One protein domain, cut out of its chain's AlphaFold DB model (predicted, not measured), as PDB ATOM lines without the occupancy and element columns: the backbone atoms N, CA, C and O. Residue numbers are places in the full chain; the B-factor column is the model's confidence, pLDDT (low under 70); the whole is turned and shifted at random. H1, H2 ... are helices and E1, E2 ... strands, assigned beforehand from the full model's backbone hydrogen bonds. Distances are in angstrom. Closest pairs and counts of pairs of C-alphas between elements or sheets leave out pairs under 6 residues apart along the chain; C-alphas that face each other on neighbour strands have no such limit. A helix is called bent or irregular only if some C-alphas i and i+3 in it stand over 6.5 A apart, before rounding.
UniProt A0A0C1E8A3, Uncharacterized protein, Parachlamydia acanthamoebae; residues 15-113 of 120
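This is residues 15 to 113 of the 120 residues of an uncharacterized protein of Parachlamydia acanthamoebae (UniProt A0A0C1E8A3). The main picture is a strongly twisted wall of four antiparallel strands, E1 to E4, with both helices over one face: H2 along the edge strand E1 and H1 slantwise over E3 and E4. A second, small sheet, the hairpin E5 and E6, starts beside the beginning of E1 and splays away from the wall, and H1 packs on both E4 and E5. The printed part has 99 residues with two named helices and six named strands, in the order H1, E1, E2, E3, E4, H2, E5, E6, and its class is mixed, helices and strands. The larger sheet runs E1, E2, E3, E4 and the smaller one E5, E6, both antiparallel. The whole is compact, with a radius of gyration of the C-alphas of 13.0 A and spans of 33 by 33 by 23 A.

Find C-alpha 15 at (-14.858, 38.542, 29.129); from there H1 runs through residues 15 to 27, 20.0 A from first to last C-alpha. H1 is neither bent nor irregular, but only just: C-alphas 23 and 26 are 6.5 A apart. Next comes E1, residues 31 to 38, 21.1 A long, which begins at C-alpha 31 at (-38.695, 33.096, 16.194). E2 follows in residues 42 to 48 and is 20.0 A long, then E3 in residues 54 to 60, 19.5 A, and E4 in residues 67 to 71, 11.9 A. Look for H2 in residues 81 to 90, 14.3 A long. E5 takes residues 93 to 100, 20.4 A from end to end, and bends by 51 degrees at residue 96. E6, residues 107 to 113, is 20.0 A long and ends at C-alpha 113 at (-36.253, 32.100, 7.059).

Begin with the sheet of E1, E2, E3 and E4, a meander, each strand the antiparallel neighbour of the one before; E1 and E4 are its edge strands. In the hairpin E1 and E2, look at N 33 and O 46, 2.8 A apart and within hydrogen-bond range. In the hairpin E2 and E3, N 45 and O 57 are 2.9 A apart, and in the hairpin E3 and E4, N 60 and O 67 are 2.8 A apart. H1 and H2 lie on the same face of this sheet, an arrangement in two layers, helices on one face of a sheet. H2 lies over E1 at a height over the sheet of 8.2 A and runs along the strands, at 6 degrees to E1 on the local plane; their closest C-alphas are those of Ser 83 and Cys 35, 5.2 A apart. H1 lies over E3 and E4 at a height of 9.9 A, slantwise to the strands, at 38 degrees to E4 on the local plane; the closest C-alphas of H1 and E4 are those of Leu 20 and His 69, 7.1 A apart. The two helices are apart. Move on to the hairpin E5 and E6, where N 96 and O 110 are 2.8 A apart. The closest C-alphas of E1 and E5 are those of Gln 31 and Tyr 94, 4.3 A apart, while E5 is apart from E2, E3 and E4. The closest C-alphas of H1 and E5 are those of Ile 21 and Glu 99, 6.4 A apart. Every O i to N i+4 pair of H2 is within hydrogen-bond range, and 7 of 9 in H1.

The two C-alphas farthest apart are those of Arg 76 and Asn 102, 35.1 A. The printed part, residues 15 to 113, has no cut. No link is long; the one from E4 to H2, with 9 residues, is short. The mean pLDDT of the printed part is 90.0, and no printed residue is under 70 in this predicted model.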
ATOM      1  N   THR A  15     -14.275  39.603  28.299       77.19
ATOM      2  CA  THR A  15     -14.858  38.542  29.129       77.19
ATOM      3  C   THR A  15     -16.334  38.791  29.437       77.19
ATOM      4  O   THR A  15     -17.144  37.871  29.357       77.19
ATOM      5  N   GLU A  16     -16.712  40.034  29.737       79.19
ATOM      6  CA  GLU A  16     -18.108  40.418  29.976       79.19
ATOM      7  C   GLU A  16     -18.974  40.213  28.730       79.19
ATOM      8  O   GLU A  16     -20.113  39.765  28.840       79.19
ATOM      9  N   ILE A  17     -18.428  40.467  27.538       81.94
ATOM     10  CA  ILE A  17     -19.136  40.193  26.283       81.94
ATOM     11  C   ILE A  17     -19.308  38.699  26.062       81.94
ATOM     12  O   ILE A  17     -20.418  38.277  25.759       81.94
ATOM     13  N   ALA A  18     -18.268  37.892  26.279       83.44
ATOM     14  CA  ALA A  18     -18.391  36.441  26.180       83.44
ATOM     15  C   ALA A  18     -19.492  35.902  27.115       83.44
ATOM     16  O   ALA A  18     -20.304  35.074  26.704       83.44
ATOM     17  N   HIS A  19     -19.588  36.425  28.342       85.31
ATOM     18  CA  HIS A  19     -20.656  36.058  29.279       85.31
ATOM     19  C   HIS A  19     -22.045  36.474  28.771       85.31
ATOM     20  O   HIS A  19     -22.970  35.664  28.798       85.31
ATOM     21  N   LEU A  20     -22.190  37.693  28.239       86.62
ATOM     22  CA  LEU A  20     -23.450  38.138  27.634       86.62
ATOM     23  C   LEU A  20     -23.848  37.263  26.437       86.62
ATOM     24  O   LEU A  20     -25.019  36.929  26.281       86.62
ATOM     25  N   ILE A  21     -22.893  36.844  25.603       88.94
ATOM     26  CA  ILE A  21     -23.158  35.932  24.480       88.94
ATOM     27  C   ILE A  21     -23.681  34.581  24.974       88.94
ATOM     28  O   ILE A  21     -24.606  34.041  24.366       88.94
ATOM     29  N   VAL A  22     -23.135  34.052  26.074       89.50
ATOM     30  CA  VAL A  22     -23.628  32.815  26.700       89.50
ATOM     31  C   VAL A  22     -25.072  32.979  27.176       89.50
ATOM     32  O   VAL A  22     -25.899  32.107  26.910       89.50
ATOM     33  N   GLU A  23     -25.416  34.104  27.806       90.19
ATOM     34  CA  GLU A  23     -26.799  34.387  28.222       90.19
ATOM     35  C   GLU A  23     -27.764  34.443  27.029       90.19
ATOM     36  O   GLU A  23     -28.895  33.951  27.103       90.19
ATOM     37  N   LEU A  24     -27.313  34.993  25.901       94.06
ATOM     38  CA  LEU A  24     -28.120  35.105  24.689       94.06
ATOM     39  C   LEU A  24     -28.339  33.773  23.962       94.06
ATOM     40  O   LEU A  24     -29.274  33.695  23.166       94.06
ATOM     41  N   GLN A  25     -27.579  32.710  24.259       93.56
ATOM     42  CA  GLN A  25     -27.779  31.392  23.628       93.56
ATOM     43  C   GLN A  25     -29.188  30.827  23.854       93.56
ATOM     44  O   GLN A  25     -29.670  30.028  23.055       93.56
ATOM     45  N   CYS A  26     -29.903  31.280  24.892       93.00
ATOM     46  CA  CYS A  26     -31.303  30.905  25.104       93.00
ATOM     47  C   CYS A  26     -32.249  31.343  23.967       93.00
ATOM     48  O   CYS A  26     -33.366  30.831  23.872       93.00
ATOM     49  N   LEU A  27     -31.813  32.274  23.111       95.69
ATOM     50  CA  LEU A  27     -32.537  32.720  21.926       95.69
ATOM     51  C   LEU A  27     -32.269  31.849  20.692       95.69
ATOM     52  O   LEU A  27     -32.910  32.070  19.670       95.69
ATOM     53  N   GLN A  28     -31.354  30.877  20.734       95.75
ATOM     54  CA  GLN A  28     -31.110  30.007  19.583       95.75
ATOM     55  C   GLN A  28     -32.371  29.190  19.242       95.75
ATOM     56  O   GLN A  28     -33.010  28.591  20.109       95.75
ATOM     57  N   GLY A  29     -32.764  29.216  17.970       95.62
ATOM     58  CA  GLY A  29     -34.023  28.675  17.460       95.62
ATOM     59  C   GLY A  29     -35.257  29.540  17.748       95.62
ATOM     60  O   GLY A  29     -36.360  29.160  17.360       95.62
ATOM     61  N   ALA A  30     -35.122  30.683  18.430       96.75
ATOM     62  CA  ALA A  30     -36.254  31.555  18.716       96.75
ATOM     63  C   ALA A  30     -36.735  32.277  17.450       96.75
ATOM     64  O   ALA A  30     -35.927  32.766  16.658       96.75
ATOM     65  N   GLN A  31     -38.053  32.372  17.288       96.56
ATOM     66  CA  GLN A  31     -38.695  33.096  16.194       96.56
ATOM     67  C   GLN A  31     -38.754  34.583  16.526       96.56
ATOM     68  O   GLN A  31     -39.108  34.944  17.653       96.56
ATOM     69  N   ILE A  32     -38.463  35.452  15.564       95.69
ATOM     70  CA  ILE A  32     -38.686  36.883  15.763       95.69
ATOM     71  C   ILE A  32     -40.179  37.214  15.653       95.69
ATOM     72  O   ILE A  32     -40.875  36.743  14.758       95.69
ATOM     73  N   LEU A  33     -40.672  38.017  16.591       94.31
ATOM     74  CA  LEU A  33     -42.063  38.463  16.654       94.31
ATOM     75  C   LEU A  33     -42.220  39.929  16.271       94.31
ATOM     76  O   LEU A  33     -43.236  40.298  15.699       94.31
ATOM     77  N   ASP A  34     -41.250  40.770  16.637       93.38
ATOM     78  CA  ASP A  34     -41.324  42.208  16.395       93.38
ATOM     79  C   ASP A  34     -39.937  42.863  16.486       93.38
ATOM     80  O   ASP A  34     -39.018  42.350  17.135       93.38
ATOM     81  N   CYS A  35     -39.805  44.029  15.859       94.44
ATOM     82  CA  CYS A  35     -38.716  44.973  16.068       94.44
ATOM     83  C   CYS A  35     -39.316  46.324  16.477       94.44
ATOM     84  O   CYS A  35     -40.053  46.956  15.716       94.44
ATOM     85  N   ILE A  36     -38.951  46.813  17.660       93.44
ATOM     86  CA  ILE A  36     -39.456  48.077  18.206       93.44
ATOM     87  C   ILE A  36     -38.297  49.053  18.325       93.44
ATOM     88  O   ILE A  36     -37.242  48.713  18.859       93.44
ATOM     89  N   GLN A  37     -38.490  50.285  17.864       91.12
ATOM     90  CA  GLN A  37     -37.506  51.345  18.025       91.12
ATOM     91  C   GLN A  37     -38.016  52.358  19.043       91.12
ATOM     92  O   GLN A  37     -39.043  53.000  18.835       91.12
ATOM     93  N   LYS A  38     -37.260  52.556  20.120       88.25
ATOM     94  CA  LYS A  38     -37.518  53.636  21.070       88.25
ATOM     95  C   LYS A  38     -36.486  54.725  20.852       88.25
ATOM     96  O   LYS A  38     -35.286  54.503  21.013       88.25
ATOM     97  N   GLU A  39     -36.976  55.906  20.491       82.94
ATOM     98  CA  GLU A  39     -36.127  57.046  20.135       82.94
ATOM     99  C   GLU A  39     -35.136  56.680  19.006       82.94
ATOM    100  O   GLU A  39     -35.283  55.682  18.303       82.94
ATOM    101  N   ALA A  40     -34.109  57.496  18.777       80.75
ATOM    102  CA  ALA A  40     -33.113  57.218  17.741       80.75
ATOM    103  C   ALA A  40     -32.052  56.179  18.161       80.75
ATOM    104  O   ALA A  40     -31.219  55.802  17.345       80.75
ATOM    105  N   ARG A  41     -32.026  55.757  19.436       88.00
ATOM    106  CA  ARG A  41     -30.848  55.105  20.044       88.00
ATOM    107  C   ARG A  41     -31.116  53.743  20.675       88.00
ATOM    108  O   ARG A  41     -30.183  53.156  21.217       88.00
ATOM    109  N   GLN A  42     -32.349  53.244  20.658       91.94
ATOM    110  CA  GLN A  42     -32.681  51.944  21.237       91.94
ATOM    111  C   GLN A  42     -33.518  51.121  20.269       91.94
ATOM    112  O   GLN A  42     -34.523  51.591  19.735       91.94
ATOM    113  N   LEU A  43     -33.112  49.872  20.090       93.56
ATOM    114  CA  LEU A  43     -33.820  48.885  19.297       93.56
ATOM    115  C   LEU A  43     -34.104  47.670  20.179       93.56
ATOM    116  O   LEU A  43     -33.245  47.228  20.935       93.56
ATOM    117  N   PHE A  44     -35.317  47.149  20.097       94.75
ATOM    118  CA  PHE A  44     -35.761  45.984  20.843       94.75
ATOM    119  C   PHE A  44     -36.171  44.915  19.846       94.75
ATOM    120  O   PHE A  44     -37.051  45.152  19.019       94.75
ATOM    121  N   LEU A  45     -35.536  43.752  19.932       95.19
ATOM    122  CA  LEU A  45     -35.892  42.578  19.145       95.19
ATOM    123  C   LEU A  45     -36.690  41.640  20.044       95.19
ATOM    124  O   LEU A  45     -36.192  41.220  21.093       95.19
ATOM    125  N   VAL A  46     -37.935  41.365  19.671       95.19
ATOM    126  CA  VAL A  46     -38.856  40.540  20.456       95.19
ATOM    127  C   VAL A  46     -38.880  39.141  19.864       95.19
ATOM    128  O   VAL A  46     -39.089  38.985  18.663       95.19
ATOM    129  N   PHE A  47     -38.697  38.128  20.703       95.56
ATOM    130  CA  PHE A  47     -38.571  36.738  20.287       95.56
ATOM    131  C   PHE A  47     -39.560  35.831  21.005       95.56
ATOM    132  O   PHE A  47     -39.784  35.978  22.207       95.56
ATOM    133  N   LYS A  48     -40.065  34.824  20.292       95.88
ATOM    134  CA  LYS A  48     -40.706  33.641  20.866       95.88
ATOM    135  C   LYS A  48     -39.692  32.507  20.905       95.88
ATOM    136  O   LYS A  48     -39.294  31.981  19.870       95.88
ATOM    137  N   THR A  49     -39.271  32.128  22.104       95.56
ATOM    138  CA  THR A  49     -38.361  30.991  22.301       95.56
ATOM    139  C   THR A  49     -39.030  29.669  21.923       95.56
ATOM    140  O   THR A  49     -40.258  29.554  21.937       95.56
ATOM    141  N   THR A  50     -38.228  28.632  21.676       93.56
ATOM    142  CA  THR A  50     -38.709  27.257  21.427       93.56
ATOM    143  C   THR A  50     -39.534  26.689  22.587       93.56
ATOM    144  O   THR A  50     -40.375  25.819  22.386       93.56
ATOM    145  N   LYS A  51     -39.353  27.226  23.801       93.50
ATOM    146  CA  LYS A  51     -40.131  26.893  25.007       93.50
ATOM    147  C   LYS A  51     -41.440  27.688  25.132       93.50
ATOM    148  O   LYS A  51     -42.149  27.547  26.123       93.50
ATOM    149  N   GLY A  52     -41.750  28.555  24.170       92.62
ATOM    150  CA  GLY A  52     -42.954  29.389  24.152       92.62
ATOM    151  C   GLY A  52     -42.867  30.682  24.969       92.62
ATOM    152  O   GLY A  52     -43.779  31.503  24.890       92.62
ATOM    153  N   SER A  53     -41.786  30.910  25.722       93.94
ATOM    154  CA  SER A  53     -41.564  32.171  26.443       93.94
ATOM    155  C   SER A  53     -41.220  33.307  25.483       93.94
ATOM    156  O   SER A  53     -40.509  33.084  24.499       93.94
ATOM    157  N   ILE A  54     -41.673  34.521  25.800       94.19
ATOM    158  CA  ILE A  54     -41.309  35.734  25.062       94.19
ATOM    159  C   ILE A  54     -40.129  36.404  25.758       94.19
ATOM    160  O   ILE A  54     -40.204  36.699  26.952       94.19
ATOM    161  N   LEU A  55     -39.062  36.655  25.006       94.69
ATOM    162  CA  LEU A  55     -37.872  37.364  25.468       94.69
ATOM    163  C   LEU A  55     -37.594  38.556  24.558       94.69
ATOM    164  O   LEU A  55     -37.858  38.504  23.360       94.69
ATOM    165  N   THR A  56     -37.027  39.617  25.124       95.75
ATOM    166  CA  THR A  56     -36.709  40.835  24.379       95.75
ATOM    167  C   THR A  56     -35.229  41.149  24.518       95.75
ATOM    168  O   THR A  56     -34.740  41.321  25.634       95.75
ATOM    169  N   LEU A  57     -34.524  41.269  23.396       95.38
ATOM    170  CA  LEU A  57     -33.149  41.759  23.345       95.38
ATOM    171  C   LEU A  57     -33.158  43.270  23.126       95.38
ATOM    172  O   LEU A  57     -33.628  43.745  22.093       95.38
ATOM    173  N   LEU A  58     -32.615  44.025  24.079       94.12
ATOM    174  CA  LEU A  58     -32.321  45.443  23.896       94.12
ATOM    175  C   LEU A  58     -30.964  45.599  23.206       94.12
ATOM    176  O   LEU A  58     -29.975  45.038  23.671       94.12
ATOM    177  N   LEU A  59     -30.911  46.457  22.191       93.56
ATOM    178  CA  LEU A  59     -29.707  47.003  21.573       93.56
ATOM    179  C   LEU A  59     -29.696  48.521  21.806       93.56
ATOM    180  O   LEU A  59     -30.541  49.254  21.287       93.56
ATOM    181  N   GLY A  60     -28.777  48.995  22.647       92.19
ATOM    182  CA  GLY A  60     -28.622  50.406  22.989       92.19
ATOM    183  C   GLY A  60     -27.407  51.015  22.299       92.19
ATOM    184  O   GLY A  60     -26.290  50.568  22.542       92.19
ATOM    185  N   PHE A  61     -27.627  52.065  21.510       89.50
ATOM    186  CA  PHE A  61     -26.636  52.762  20.676       89.50
ATOM    187  C   PHE A  61     -26.250  54.153  21.210       89.50
ATOM    188  O   PHE A  61     -25.745  54.997  20.477       89.50
ATOM    189  N   GLN A  62     -26.531  54.440  22.483       86.88
ATOM    190  CA  GLN A  62     -26.187  55.717  23.106       86.88
ATOM    191  C   GLN A  62     -24.825  55.627  23.787       86.88
ATOM    192  O   GLN A  62     -24.704  54.904  24.765       86.88
ATOM    193  N   GLU A  63     -23.841  56.418  23.370       80.81
ATOM    194  CA  GLU A  63     -22.612  56.607  24.151       80.81
ATOM    195  C   GLU A  63     -22.881  57.416  25.436       80.81
ATOM    196  O   GLU A  63     -23.734  58.314  25.427       80.81
ATOM    197  N   PRO A  64     -22.198  57.122  26.561       80.56
ATOM    198  CA  PRO A  64     -21.195  56.065  26.784       80.56
ATOM    199  C   PRO A  64     -21.797  54.678  27.118       80.56
ATOM    200  O   PRO A  64     -21.099  53.785  27.584       80.56
ATOM    201  N   PHE A  65     -23.098  54.488  26.913       82.38
ATOM    202  CA  PHE A  65     -23.884  53.323  27.328       82.38
ATOM    203  C   PHE A  65     -24.172  52.314  26.199       82.38
ATOM    204  O   PHE A  65     -25.238  51.689  26.207       82.38
ATOM    205  N   LEU A  66     -23.252  52.158  25.240       86.00
ATOM    206  CA  LEU A  66     -23.361  51.157  24.174       86.00
ATOM    207  C   LEU A  66     -23.460  49.763  24.809       86.00
ATOM    208  O   LEU A  66     -22.552  49.351  25.532       86.00
ATOM    209  N   ARG A  67     -24.578  49.061  24.601       87.94
ATOM    210  CA  ARG A  67     -24.860  47.801  25.306       87.94
ATOM    211  C   ARG A  67     -25.891  46.943  24.591       87.94
ATOM    212  O   ARG A  67     -26.734  47.455  23.857       87.94
ATOM    213  N   PHE A  68     -25.910  45.664  24.942       91.81
ATOM    214  CA  PHE A  68     -27.008  44.754  24.648       91.81
ATOM    215  C   PHE A  68     -27.292  43.854  25.856       91.81
ATOM    216  O   PHE A  68     -26.373  43.540  26.605       91.81
ATOM    217  N   HIS A  69     -28.557  43.503  26.092       91.69
ATOM    218  CA  HIS A  69     -28.967  42.553  27.138       91.69
ATOM    219  C   HIS A  69     -30.426  42.120  26.953       91.69
ATOM    220  O   HIS A  69     -31.216  42.813  26.304       91.69
ATOM    221  N   LEU A  70     -30.797  41.002  27.577       93.44
ATOM    222  CA  LEU A  70     -32.193  40.582  27.693       93.44
ATOM    223  C   LEU A  70     -32.935  41.459  28.702       93.44
ATOM    224  O   LEU A  70     -32.443  41.713  29.800       93.44
ATOM    225  N   THR A  71     -34.135  41.909  28.351       91.31
ATOM    226  CA  THR A  71     -34.963  42.754  29.212       91.31
ATOM    227  C   THR A  71     -36.394  42.242  29.307       91.31
ATOM    228  O   THR A  71     -36.978  41.778  28.330       91.31
ATOM    229  N   SER A  72     -36.980  42.387  30.496       83.75
ATOM    230  CA  SER A  72     -38.394  42.095  30.766       83.75
ATOM    231  C   SER A  72     -39.272  43.351  30.725       83.75
ATOM    232  O   SER A  72     -40.466  43.290  31.023       83.75
ATOM    233  N   GLN A  73     -38.699  44.520  30.408       79.25
ATOM    234  CA  GLN A  73     -39.464  45.763  30.367       79.25
ATOM    235  C   GLN A  73     -40.439  45.765  29.189       79.25
ATOM    236  O   GLN A  73     -40.031  45.690  28.029       79.25
ATOM    237  N   LYS A  74     -41.728  45.953  29.494       75.44
ATOM    238  CA  LYS A  74     -42.753  46.235  28.485       75.44
ATOM    239  C   LYS A  74     -42.435  47.569  27.814       75.44
ATOM    240  O   LYS A  74     -42.423  48.608  28.475       75.44
ATOM    241  N   GLN A  75     -42.180  47.543  26.511       75.19
ATOM    242  CA  GLN A  75     -41.948  48.759  25.740       75.19
ATOM    243  C   GLN A  75     -43.266  49.291  25.188       75.19
ATOM    244  O   GLN A  75     -44.122  48.526  24.745       75.19
ATOM    245  N   ARG A  76     -43.428  50.618  25.207       72.44
ATOM    246  CA  ARG A  76     -44.478  51.255  24.411       72.44
ATOM    247  C   ARG A  76     -44.098  51.086  22.947       72.44
ATOM    248  O   ARG A  76     -42.974  51.400  22.569       72.44
ATOM    249  N   VAL A  77     -45.030  50.573  22.155       72.50
ATOM    250  CA  VAL A  77     -44.807  50.315  20.736       72.50
ATOM    251  C   VAL A  77     -44.559  51.645  20.033       72.50
ATOM    252  O   VAL A  77     -45.380  52.560  20.079       72.50
ATOM    253  N   THR A  78     -43.392  51.783  19.420       74.19
ATOM    254  CA  THR A  78     -43.077  52.882  18.512       74.19
ATOM    255  C   THR A  78     -42.268  52.281  17.372       74.19
ATOM    256  O   THR A  78     -41.247  51.635  17.597       74.19
ATOM    257  N   HIS A  79     -42.757  52.423  16.141       73.19
ATOM    258  CA  HIS A  79     -42.067  51.895  14.967       73.19
ATOM    259  C   HIS A  79     -41.470  53.053  14.176       73.19
ATOM    260  O   HIS A  79     -42.186  53.731  13.429       73.19
ATOM    261  N   GLY A  80     -40.165  53.259  14.347       83.88
ATOM    262  CA  GLY A  80     -39.367  54.107  13.471       83.88
ATOM    263  C   GLY A  80     -39.077  53.418  12.135       83.88
ATOM    264  O   GLY A  80     -39.399  52.246  11.927       83.88
ATOM    265  N   GLU A  81     -38.476  54.152  11.201       89.06
ATOM    266  CA  GLU A  81     -38.168  53.630   9.864       89.06
ATOM    267  C   GLU A  81     -37.225  52.417   9.920       89.06
ATOM    268  O   GLU A  81     -37.464  51.415   9.242       89.06
ATOM    269  N   LEU A  82     -36.201  52.473  10.780       89.56
ATOM    270  CA  LEU A  82     -35.238  51.384  10.954       89.56
ATOM    271  C   LEU A  82     -35.920  50.113  11.461       89.56
ATOM    272  O   LEU A  82     -35.719  49.049  10.882       89.56
ATOM    273  N   SER A  83     -36.753  50.209  12.503       92.75
ATOM    274  CA  SER A  83     -37.439  49.030  13.042       92.75
ATOM    275  C   SER A  83     -38.410  48.410  12.043       92.75
ATOM    276  O   SER A  83     -38.498  47.189  11.980       92.75
ATOM    277  N   ARG A  84     -39.096  49.222  11.222       92.12
ATOM    278  CA  ARG A  84     -39.986  48.705  10.165       92.12
ATOM    279  C   ARG A  84     -39.208  47.949   9.096       92.12
ATOM    280  O   ARG A  84     -39.598  46.845   8.736       92.12
ATOM    281  N   LYS A  85     -38.105  48.530   8.610       93.94
ATOM    282  CA  LYS A  85     -37.226  47.875   7.629       93.94
ATOM    283  C   LYS A  85     -36.660  46.577   8.192       93.94
ATOM    284  O   LYS A  85     -36.711  45.551   7.524       93.94
ATOM    285  N   LEU A  86     -36.169  46.607   9.428       93.50
ATOM    286  CA  LEU A  86     -35.603  45.428  10.066       93.50
ATOM    287  C   LEU A  86     -36.652  44.326  10.254       93.50
ATOM    288  O   LEU A  86     -36.396  43.188   9.876       93.50
ATOM    289  N   TYR A  87     -37.842  44.670  10.754       94.19
ATOM    290  CA  TYR A  87     -38.939  43.713  10.882       94.19
ATOM    291  C   TYR A  87     -39.339  43.127   9.527       94.19
ATOM    292  O   TYR A  87     -39.453  41.918   9.410       94.19
ATOM    293  N   PHE A  88     -39.457  43.938   8.474       93.19
ATOM    294  CA  PHE A  88     -39.764  43.442   7.128       93.19
ATOM    295  C   PHE A  88     -38.765  42.374   6.642       93.19
ATOM    296  O   PHE A  88     -39.158  41.356   6.064       93.19
ATOM    297  N   PHE A  89     -37.467  42.575   6.893       93.00
ATOM    298  CA  PHE A  89     -36.446  41.598   6.513       93.00
ATOM    299  C   PHE A  89     -36.410  40.380   7.426       93.00
ATOM    300  O   PHE A  89     -36.121  39.292   6.935       93.00
ATOM    301  N   LEU A  90     -36.701  40.539   8.715       94.44
ATOM    302  CA  LEU A  90     -36.571  39.464   9.693       94.44
ATOM    303  C   LEU A  90     -37.873  38.712   9.969       94.44
ATOM    304  O   LEU A  90     -37.792  37.620  10.514       94.44
ATOM    305  N   GLN A  91     -39.045  39.231   9.611       92.81
ATOM    306  CA  GLN A  91     -40.318  38.553   9.867       92.81
ATOM    307  C   GLN A  91     -40.273  37.101   9.373       92.81
ATOM    308  O   GLN A  91     -39.660  36.805   8.338       92.81
ATOM    309  N   ASP A  92     -40.862  36.215  10.176       90.75
ATOM    310  CA  ASP A  92     -40.880  34.760   9.977       90.75
ATOM    311  C   ASP A  92     -39.498  34.084   9.973       90.75
ATOM    312  O   ASP A  92     -39.350  32.943   9.537       90.75
ATOM    313  N   SER A  93     -38.466  34.769  10.472       95.81
ATOM    314  CA  SER A  93     -37.149  34.172  10.675       95.81
ATOM    315  C   SER A  93     -36.946  33.645  12.092       95.81
ATOM    316  O   SER A  93     -37.562  34.093  13.067       95.81
ATOM    317  N   TYR A  94     -36.011  32.708  12.188       96.62
ATOM    318  CA  TYR A  94     -35.551  32.089  13.417       96.62
ATOM    319  C   TYR A  94     -34.070  32.386  13.611       96.62
ATOM    320  O   TYR A  94     -33.298  32.450  12.651       96.62
ATOM    321  N   VAL A  95     -33.659  32.556  14.862       97.06
ATOM    322  CA  VAL A  95     -32.250  32.737  15.211       97.06
ATOM    323  C   VAL A  95     -31.510  31.414  15.023       97.06
ATOM    324  O   VAL A  95     -31.763  30.447  15.734       97.06
ATOM    325  N   MET A  96     -30.550  31.372  14.110       96.56
ATOM    326  CA  MET A  96     -29.719  30.187  13.875       96.56
ATOM    327  C   MET A  96     -28.480  30.155  14.751       96.56
ATOM    328  O   MET A  96     -28.087  29.098  15.250       96.56
ATOM    329  N   LYS A  97     -27.845  31.315  14.913       95.50
ATOM    330  CA  LYS A  97     -26.548  31.428  15.569       95.50
ATOM    331  C   LYS A  97     -26.416  32.773  16.261       95.50
ATOM    332  O   LYS A  97     -26.827  33.796  15.712       95.50
ATOM    333  N   ILE A  98     -25.824  32.750  17.448       94.81
ATOM    334  CA  ILE A  98     -25.417  33.932  18.202       94.81
ATOM    335  C   ILE A  98     -23.957  33.733  18.580       94.81
ATOM    336  O   ILE A  98     -23.623  32.735  19.219       94.81
ATOM    337  N   GLU A  99     -23.090  34.655  18.181       93.31
ATOM    338  CA  GLU A  99     -21.659  34.543  18.446       93.31
ATOM    339  C   GLU A  99     -20.977  35.898  18.620       93.31
ATOM    340  O   GLU A  99     -21.499  36.946  18.230       93.31
ATOM    341  N   GLN A 100     -19.791  35.855  19.222       90.88
ATOM    342  CA  GLN A 100     -18.860  36.970  19.248       90.88
ATOM    343  C   GLN A 100     -17.983  36.914  17.997       90.88
ATOM    344  O   GLN A 100     -17.406  35.869  17.697       90.88
ATOM    345  N   LEU A 101     -17.857  38.026  17.275       89.94
ATOM    346  CA  LEU A 101     -17.024  38.071  16.074       89.94
ATOM    347  C   LEU A 101     -15.570  38.419  16.428       89.94
ATOM    348  O   LEU A 101     -15.313  39.479  16.997       89.94
ATOM    349  N   ASN A 102     -14.623  37.553  16.048       86.31
ATOM    350  CA  ASN A 102     -13.168  37.760  16.165       86.31
ATOM    351  C   ASN A 102     -12.669  38.150  17.573       86.31
ATOM    352  O   ASN A 102     -11.734  38.942  17.694       86.31
ATOM    353  N   ASP A 103     -13.317  37.657  18.634       82.00
ATOM    354  CA  ASP A 103     -13.051  38.052  20.029       82.00
ATOM    355  C   ASP A 103     -13.142  39.574  20.288       82.00
ATOM    356  O   ASP A 103     -12.634  40.094  21.293       82.00
ATOM    357  N   ASP A 104     -13.814  40.307  19.394       84.25
ATOM    358  CA  ASP A 104     -14.052  41.743  19.498       84.25
ATOM    359  C   ASP A 104     -15.403  42.024  20.171       84.25
ATOM    360  O   ASP A 104     -16.187  41.125  20.480       84.25
ATOM    361  N   ARG A 105     -15.706  43.294  20.426       83.31
ATOM    362  CA  ARG A 105     -16.936  43.751  21.074       83.31
ATOM    363  C   ARG A 105     -18.114  43.807  20.098       83.31
ATOM    364  O   ARG A 105     -18.874  44.774  20.083       83.31
ATOM    365  N   ILE A 106     -18.235  42.770  19.275       88.12
ATOM    366  CA  ILE A 106     -19.199  42.656  18.185       88.12
ATOM    367  C   ILE A 106     -20.065  41.421  18.432       88.12
ATOM    368  O   ILE A 106     -19.577  40.292  18.441       88.12
ATOM    369  N   LEU A 107     -21.363  41.660  18.614       90.88
ATOM    370  CA  LEU A 107     -22.399  40.635  18.646       90.88
ATOM    371  C   LEU A 107     -22.857  40.349  17.213       90.88
ATOM    372  O   LEU A 107     -23.365  41.248  16.539       90.88
ATOM    373  N   GLN A 108     -22.737  39.098  16.776       93.56
ATOM    374  CA  GLN A 108     -23.327  38.617  15.534       93.56
ATOM    375  C   GLN A 108     -24.535  37.728  15.835       93.56
ATOM    376  O   GLN A 108     -24.440  36.760  16.589       93.56
ATOM    377  N   VAL A 109     -25.670  38.049  15.210       95.44
ATOM    378  CA  VAL A 109     -26.894  37.240  15.248       95.44
ATOM    379  C   VAL A 109     -27.266  36.873  13.817       95.44
ATOM    380  O   VAL A 109     -27.490  37.751  12.984       95.44
ATOM    381  N   THR A 110     -27.312  35.578  13.526       95.81
ATOM    382  CA  THR A 110     -27.667  35.047  12.207       95.81
ATOM    383  C   THR A 110     -29.087  34.510  12.231       95.81
ATOM    384  O   THR A 110     -29.451  33.745  13.124       95.81
ATOM    385  N   PHE A 111     -29.868  34.883  11.222       96.25
ATOM    386  CA  PHE A 111     -31.268  34.504  11.069       96.25
ATOM    387  C   PHE A 111     -31.457  33.613   9.842       96.25
ATOM    388  O   PHE A 111     -30.783  33.806   8.829       96.25
ATOM    389  N   GLN A 112     -32.401  32.680   9.914       95.00
ATOM    390  CA  GLN A 112     -32.854  31.882   8.776       95.00
ATOM    391  C   GLN A 112     -34.365  32.013   8.631       95.00
ATOM    392  O   GLN A 112     -35.092  31.919   9.617       95.00
ATOM    393  N   LYS A 113     -34.833  32.216   7.401       90.94
ATOM    394  CA  LYS A 113     -36.253  32.100   7.059       90.94
ATOM    395  C   LYS A 113     -36.568  30.658   6.692       90.94
ATOM    396  O   LYS A 113     -35.766  30.018   6.008       90.94
TER     397      LYS A 113